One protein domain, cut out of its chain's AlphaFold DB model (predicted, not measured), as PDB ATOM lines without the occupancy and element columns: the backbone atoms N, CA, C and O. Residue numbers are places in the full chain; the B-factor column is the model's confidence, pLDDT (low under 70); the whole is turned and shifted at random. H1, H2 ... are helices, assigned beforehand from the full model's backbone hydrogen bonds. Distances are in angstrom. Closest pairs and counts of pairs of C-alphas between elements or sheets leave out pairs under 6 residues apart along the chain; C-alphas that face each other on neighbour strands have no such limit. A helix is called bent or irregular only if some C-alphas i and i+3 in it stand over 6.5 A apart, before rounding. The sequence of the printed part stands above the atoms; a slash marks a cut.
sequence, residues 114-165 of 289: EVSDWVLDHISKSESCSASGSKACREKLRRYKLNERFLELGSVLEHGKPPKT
ATOM      1  N   GLU A 114      38.537 -12.673   0.108       42.62
ATOM      2  CA  GLU A 114      39.516 -12.425   1.185       42.62
ATOM      3  C   GLU A 114      40.477 -11.280   0.840       42.62
ATOM      4  O   GLU A 114      40.854 -10.487   1.707       42.62
ATOM      5  N   VAL A 115      40.858 -11.153  -0.440       52.38
ATOM      6  CA  VAL A 115      41.636  -9.998  -0.921       52.38
ATOM      7  C   VAL A 115      40.847  -8.705  -0.712       52.38
ATOM      8  O   VAL A 115      41.434  -7.693  -0.329       52.38
ATOM      9  N   SER A 116      39.530  -8.738  -0.925       55.09
ATOM     10  CA  SER A 116      38.656  -7.569  -0.797       55.09
ATOM     11  C   SER A 116      38.561  -7.087   0.656       55.09
ATOM     12  O   SER A 116      38.799  -5.905   0.912       55.09
ATOM     13  N   ASP A 117      38.342  -7.988   1.618       51.00
ATOM     14  CA  ASP A 117      38.317  -7.648   3.052       51.00
ATOM     15  C   ASP A 117      39.687  -7.176   3.573       51.00
ATOM     16  O   ASP A 117      39.777  -6.184   4.306       51.00
ATOM     17  N   TRP A 118      40.783  -7.812   3.142       53.78
ATOM     18  CA  TRP A 118      42.141  -7.374   3.490       53.78
ATOM     19  C   TRP A 118      42.460  -5.975   2.938       53.78
ATOM     20  O   TRP A 118      43.096  -5.162   3.620       53.78
ATOM     21  N   VAL A 119      41.995  -5.661   1.722       56.66
ATOM     22  CA  VAL A 119      42.085  -4.319   1.125       56.66
ATOM     23  C   VAL A 119      41.225  -3.313   1.901       56.66
ATOM     24  O   VAL A 119      41.698  -2.203   2.166       56.66
ATOM     25  N   LEU A 120      40.019  -3.689   2.339       59.31
ATOM     26  CA  LEU A 120      39.117  -2.833   3.120       59.31
ATOM     27  C   LEU A 120      39.700  -2.452   4.492       59.31
ATOM     28  O   LEU A 120      39.679  -1.275   4.874       59.31
ATOM     29  N   ASP A 121      40.291  -3.410   5.210       56.50
ATOM     30  CA  ASP A 121      40.994  -3.168   6.478       56.50
ATOM     31  C   ASP A 121      42.197  -2.222   6.289       56.50
ATOM     32  O   ASP A 121      42.385  -1.261   7.046       56.50
ATOM     33  N   HIS A 122      42.971  -2.409   5.213       58.88
ATOM     34  CA  HIS A 122      44.079  -1.514   4.866       58.88
ATOM     35  C   HIS A 122      43.622  -0.097   4.486       58.88
ATOM     36  O   HIS A 122      44.360   0.866   4.729       58.88
ATOM     37  N   ILE A 123      42.426   0.062   3.912       55.25
ATOM     38  CA  ILE A 123      41.828   1.371   3.614       55.25
ATOM     39  C   ILE A 123      41.343   2.043   4.904       55.25
ATOM     40  O   ILE A 123      41.694   3.200   5.137       55.25
ATOM     41  N   SER A 124      40.663   1.322   5.796       54.44
ATOM     42  CA  SER A 124      40.189   1.849   7.090       54.44
ATOM     43  C   SER A 124      41.349   2.300   7.996       54.44
ATOM     44  O   SER A 124      41.318   3.382   8.596       54.44
ATOM     45  N   LYS A 125      42.453   1.539   8.007       54.72
ATOM     46  CA  LYS A 125      43.730   1.929   8.639       54.72
ATOM     47  C   LYS A 125      44.454   3.092   7.932       54.72
ATOM     48  O   LYS A 125      45.385   3.660   8.497       54.72
ATOM     49  N   SER A 126      44.054   3.462   6.711       50.41
ATOM     50  CA  SER A 126      44.621   4.589   5.951       50.41
ATOM     51  C   SER A 126      43.777   5.871   6.040       50.41
ATOM     52  O   SER A 126      44.336   6.969   6.014       50.41
ATOM     53  N   GLU A 127      42.451   5.775   6.173       51.66
ATOM     54  CA  GLU A 127      41.552   6.942   6.285       51.66
ATOM     55  C   GLU A 127      41.664   7.666   7.640       51.66
ATOM     56  O   GLU A 127      41.456   8.880   7.726       51.66
ATOM     57  N   SER A 128      42.149   6.969   8.669       53.72
ATOM     58  CA  SER A 128      42.557   7.537   9.965       53.72
ATOM     59  C   SER A 128      43.792   8.463   9.891       53.72
ATOM     60  O   SER A 128      44.128   9.123  10.871       53.72
ATOM     61  N   CYS A 129      44.439   8.599   8.723       54.56
ATOM     62  CA  CYS A 129      45.571   9.511   8.475       54.56
ATOM     63  C   CYS A 129      45.174  10.844   7.786       54.56
ATOM     64  O   CYS A 129      46.024  11.552   7.233       54.56
ATOM     65  N   SER A 130      43.885  11.192   7.781       57.72
ATOM     66  CA  SER A 130      43.273  12.185   6.878       57.72
ATOM     67  C   SER A 130      43.652  13.665   7.079       57.72
ATOM     68  O   SER A 130      43.391  14.458   6.177       57.72
ATOM     69  N   ALA A 131      44.317  14.051   8.177       56.12
ATOM     70  CA  ALA A 131      44.740  15.444   8.420       56.12
ATOM     71  C   ALA A 131      46.259  15.703   8.304       56.12
ATOM     72  O   ALA A 131      46.665  16.816   7.977       56.12
ATOM     73  N   SER A 132      47.113  14.699   8.545       57.94
ATOM     74  CA  SER A 132      48.584  14.861   8.593       57.94
ATOM     75  C   SER A 132      49.373  13.836   7.769       57.94
ATOM     76  O   SER A 132      50.602  13.905   7.715       57.94
ATOM     77  N   GLY A 133      48.697  12.902   7.088       65.81
ATOM     78  CA  GLY A 133      49.348  11.856   6.304       65.81
ATOM     79  C   GLY A 133      50.296  12.410   5.235       65.81
ATOM     80  O   GLY A 133      49.950  13.326   4.485       65.81
ATOM     81  N   SER A 134      51.494  11.821   5.133       84.06
ATOM     82  CA  SER A 134      52.512  12.165   4.128       84.06
ATOM     83  C   SER A 134      51.938  12.205   2.702       84.06
ATOM     84  O   SER A 134      51.009  11.465   2.365       84.06
ATOM     85  N   LYS A 135      52.544  13.012   1.816       92.19
ATOM     86  CA  LYS A 135      52.217  13.064   0.375       92.19
ATOM     87  C   LYS A 135      52.146  11.661  -0.255       92.19
ATOM     88  O   LYS A 135      51.285  11.419  -1.096       92.19
ATOM     89  N   ALA A 136      52.999  10.738   0.198       91.94
ATOM     90  CA  ALA A 136      53.000   9.342  -0.235       91.94
ATOM     91  C   ALA A 136      51.737   8.565   0.189       91.94
ATOM     92  O   ALA A 136      51.200   7.805  -0.612       91.94
ATOM     93  N   CYS A 137      51.223   8.779   1.406       90.19
ATOM     94  CA  CYS A 137      50.006   8.128   1.908       90.19
ATOM     95  C   CYS A 137      48.772   8.540   1.086       90.19
ATOM     96  O   CYS A 137      48.021   7.682   0.623       90.19
ATOM     97  N   ARG A 138      48.620   9.843   0.802       91.69
ATOM     98  CA  ARG A 138      47.516  10.353  -0.032       91.69
ATOM     99  C   ARG A 138      47.554   9.795  -1.458       91.69
ATOM    100  O   ARG A 138      46.519   9.401  -1.989       91.69
ATOM    101  N   GLU A 139      48.740   9.702  -2.062       94.94
ATOM    102  CA  GLU A 139      48.909   9.080  -3.385       94.94
ATOM    103  C   GLU A 139      48.637   7.565  -3.358       94.94
ATOM    104  O   GLU A 139      48.032   7.044  -4.295       94.94
ATOM    105  N   LYS A 140      49.014   6.862  -2.279       92.50
ATOM    106  CA  LYS A 140      48.690   5.439  -2.079       92.50
ATOM    107  C   LYS A 140      47.170   5.228  -2.098       92.50
ATOM    108  O   LYS A 140      46.681   4.431  -2.895       92.50
ATOM    109  N   LEU A 141      46.424   6.009  -1.310       91.31
ATOM    110  CA  LEU A 141      44.958   5.957  -1.267       91.31
ATOM    111  C   LEU A 141      44.319   6.307  -2.622       91.31
ATOM    112  O   LEU A 141      43.384   5.634  -3.048       91.31
ATOM    113  N   ARG A 142      44.849   7.309  -3.339       96.56
ATOM    114  CA  ARG A 142      44.375   7.664  -4.689       96.56
ATOM    115  C   ARG A 142      44.559   6.514  -5.687       96.56
ATOM    116  O   ARG A 142      43.675   6.275  -6.505       96.56
ATOM    117  N   ARG A 143      45.688   5.794  -5.628       96.31
ATOM    118  CA  ARG A 143      45.944   4.618  -6.481       96.31
ATOM    119  C   ARG A 143      45.049   3.436  -6.130       96.31
ATOM    120  O   ARG A 143      44.574   2.793  -7.058       96.31
ATOM    121  N   TYR A 144      44.786   3.188  -4.846       92.81
ATOM    122  CA  TYR A 144      43.811   2.176  -4.431       92.81
ATOM    123  C   TYR A 144      42.422   2.505  -4.976       92.81
ATOM    124  O   TYR A 144      41.917   1.744  -5.789       92.81
ATOM    125  N   LYS A 145      41.869   3.691  -4.675       95.31
ATOM    126  CA  LYS A 145      40.540   4.104  -5.170       95.31
ATOM    127  C   LYS A 145      40.427   4.066  -6.706       95.31
ATOM    128  O   LYS A 145      39.346   3.816  -7.223       95.31
ATOM    129  N   LEU A 146      41.526   4.273  -7.442       95.88
ATOM    130  CA  LEU A 146      41.565   4.070  -8.895       95.88
ATOM    131  C   LEU A 146      41.556   2.583  -9.289       95.88
ATOM    132  O   LEU A 146      40.847   2.220 -10.219       95.88
ATOM    133  N   ASN A 147      42.347   1.735  -8.624       94.44
ATOM    134  CA  ASN A 147      42.384   0.295  -8.886       94.44
ATOM    135  C   ASN A 147      41.031  -0.376  -8.603       94.44
ATOM    136  O   ASN A 147      40.603  -1.164  -9.437       94.44
ATOM    137  N   GLU A 148      40.335  -0.001  -7.524       93.56
ATOM    138  CA  GLU A 148      38.981  -0.501  -7.223       93.56
ATOM    139  C   GLU A 148      38.029  -0.293  -8.408       93.56
ATOM    140  O   GLU A 148      37.373  -1.229  -8.854       93.56
ATOM    141  N   ARG A 149      38.034   0.904  -9.014       95.31
ATOM    142  CA  ARG A 149      37.205   1.197 -10.197       95.31
ATOM    143  C   ARG A 149      37.612   0.409 -11.446       95.31
ATOM    144  O   ARG A 149      36.773   0.178 -12.307       95.31
ATOM    145  N   PHE A 150      38.874  -0.017 -11.564       94.06
ATOM    146  CA  PHE A 150      39.291  -0.936 -12.632       94.06
ATOM    147  C   PHE A 150      38.808  -2.371 -12.376       94.06
ATOM    148  O   PHE A 150      38.426  -3.037 -13.334       94.06
ATOM    149  N   LEU A 151      38.799  -2.834 -11.121       89.75
ATOM    150  CA  LEU A 151      38.293  -4.160 -10.747       89.75
ATOM    151  C   LEU A 151      36.770  -4.249 -10.929       89.75
ATOM    152  O   LEU A 151      36.289  -5.175 -11.576       89.75
ATOM    153  N   GLU A 152      36.037  -3.245 -10.444       91.88
ATOM    154  CA  GLU A 152      34.586  -3.084 -10.622       91.88
ATOM    155  C   GLU A 152      34.196  -3.005 -12.108       91.88
ATOM    156  O   GLU A 152      33.282  -3.693 -12.554       91.88
ATOM    157  N   LEU A 153      34.924  -2.223 -12.915       93.56
ATOM    158  CA  LEU A 153      34.699  -2.204 -14.360       93.56
ATOM    159  C   LEU A 153      35.006  -3.573 -14.989       93.56
ATOM    160  O   LEU A 153      34.252  -4.039 -15.834       93.56
ATOM    161  N   GLY A 154      36.081  -4.242 -14.565       91.50
ATOM    162  CA  GLY A 154      36.446  -5.573 -15.050       91.50
ATOM    163  C   GLY A 154      35.368  -6.635 -14.802       91.50
ATOM    164  O   GLY A 154      35.088  -7.423 -15.707       91.50
ATOM    165  N   SER A 155      34.734  -6.639 -13.624       89.31
ATOM    166  CA  SER A 155      33.680  -7.608 -13.285       89.31
ATOM    167  C   SER A 155      32.377  -7.368 -14.055       89.31
ATOM    168  O   SER A 155      31.758  -8.331 -14.505       89.31
ATOM    169  N   VAL A 156      31.999  -6.106 -14.297       91.25
ATOM    170  CA  VAL A 156      30.820  -5.744 -15.113       91.25
ATOM    171  C   VAL A 156      30.984  -6.155 -16.585       91.25
ATOM    172  O   VAL A 156      30.001  -6.487 -17.250       91.25
ATOM    173  N   LEU A 157      32.210  -6.152 -17.119       90.75
ATOM    174  CA  LEU A 157      32.461  -6.511 -18.521       90.75
ATOM    175  C   LEU A 157      32.447  -8.025 -18.773       90.75
ATOM    176  O   LEU A 157      32.003  -8.457 -19.836       90.75
ATOM    177  N   GLU A 158      32.911  -8.843 -17.825       79.19
ATOM    178  CA  GLU A 158      32.965 -10.304 -17.980       79.19
ATOM    179  C   GLU A 158      32.341 -11.056 -16.795       79.19
ATOM    180  O   GLU A 158      33.021 -11.736 -16.025       79.19
ATOM    181  N   HIS A 159      31.011 -10.998 -16.708       69.75
ATOM    182  CA  HIS A 159      30.209 -11.837 -15.819       69.75
ATOM    183  C   HIS A 159      30.612 -13.323 -15.947       69.75
ATOM    184  O   HIS A 159      30.402 -13.947 -16.988       69.75
ATOM    185  N   GLY A 160      31.190 -13.892 -14.884       65.50
ATOM    186  CA  GLY A 160      31.572 -15.309 -14.815       65.50
ATOM    187  C   GLY A 160      32.995 -15.660 -15.273       65.50
ATOM    188  O   GLY A 160      33.311 -16.845 -15.368       65.50
ATOM    189  N   LYS A 161      33.874 -14.682 -15.533       66.44
ATOM    190  CA  LYS A 161      35.321 -14.917 -15.729       66.44
ATOM    191  C   LYS A 161      36.148 -14.245 -14.627       66.44
ATOM    192  O   LYS A 161      35.700 -13.249 -14.061       66.44
ATOM    193  N   PRO A 162      37.353 -14.760 -14.308       68.31
ATOM    194  CA  PRO A 162      38.239 -14.107 -13.348       68.31
ATOM    195  C   PRO A 162      38.577 -12.676 -13.812       68.31
ATOM    196  O   PRO A 162      38.864 -12.494 -15.000       68.31
ATOM    197  N   PRO A 163      38.568 -11.667 -12.917       67.69
ATOM    198  CA  PRO A 163      38.784 -10.276 -13.301       67.69
ATOM    199  C   PRO A 163      40.097 -10.074 -14.062       67.69
ATOM    200  O   PRO A 163      41.178 -10.438 -13.590       67.69
ATOM    201  N   LYS A 164      40.014  -9.453 -15.243       72.31
ATOM    202  CA  LYS A 164      41.202  -9.039 -16.001       72.31
ATOM    203  C   LYS A 164      42.012  -8.045 -15.170       72.31
ATOM    204  O   LYS A 164      41.455  -7.133 -14.569       72.31
ATOM    205  N   THR A 165      43.333  -8.195 -15.173       78.25
ATOM    206  CA  THR A 165      44.261  -7.289 -14.470       78.25
ATOM    207  C   THR A 165      44.913  -6.257 -15.396       78.25
ATOM    208  O   THR A 165      45.436  -5.249 -14.918       78.25
TER     209      THR A 165
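This is residues 114 to 165 of the 289 residues of the protein "BHLH domain-containing protein" of Camellia sinensis var. sinensis (UniProt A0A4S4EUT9). Two helices make a narrow, open V: the shorter H1 comes near the much longer H2 only beside the link that joins them, and the two draw apart from there. H2 makes most of the length, and beyond it the chain turns, with residues 156 to 161 standing free, and folds back toward H2 with residues 162 to 165. The printed part has 52 residues, with two named helices in the order H1, H2 and no named strand; its class is all helix. It is loose, with a radius of gyration of the C-alphas of 13.3 A, and spans 41 by 19 by 13 A, a rod in outline.

H1, residues 114 to 127, and H2, residues 135 to 157, form a helical hairpin, two successive helices running opposite ways. They only just touch, with 3 pairs of C-alphas within 8 A. The closest C-alphas are those of Ser 126 and Leu 141, 7.4 A apart. H1 touches with residues 123 to 126 alone, and H2 with residues 137 to 141 alone. Their lines stand at a shallow tilt of 33 degrees, only just short of steep, and their centres are 12.3 A apart. In H1 every O i to N i+4 pair is within hydrogen-bond range; in H2 18 of 19 are.

H1 begins at C-alpha 114, (39.516, -12.425, 1.185), and measures 20.1 A from first to last C-alpha. H2 begins at C-alpha 135, (52.217, 13.064, 0.375), and ends 33.6 A away at C-alpha 157, (32.461, -6.511, -18.521). Neither helix is bent.

The two C-alphas farthest apart are those of Ser 132 and Gly 160, at 41.8 A. The printed part has no cut, and the link from H1 to H2, 7 residues, is short; within this stretch and the first residues of H2, residues 131 to 136 stand free. The mean pLDDT of the printed part is 74.8, with residues 114 to 133 and 159 to 163 under 70.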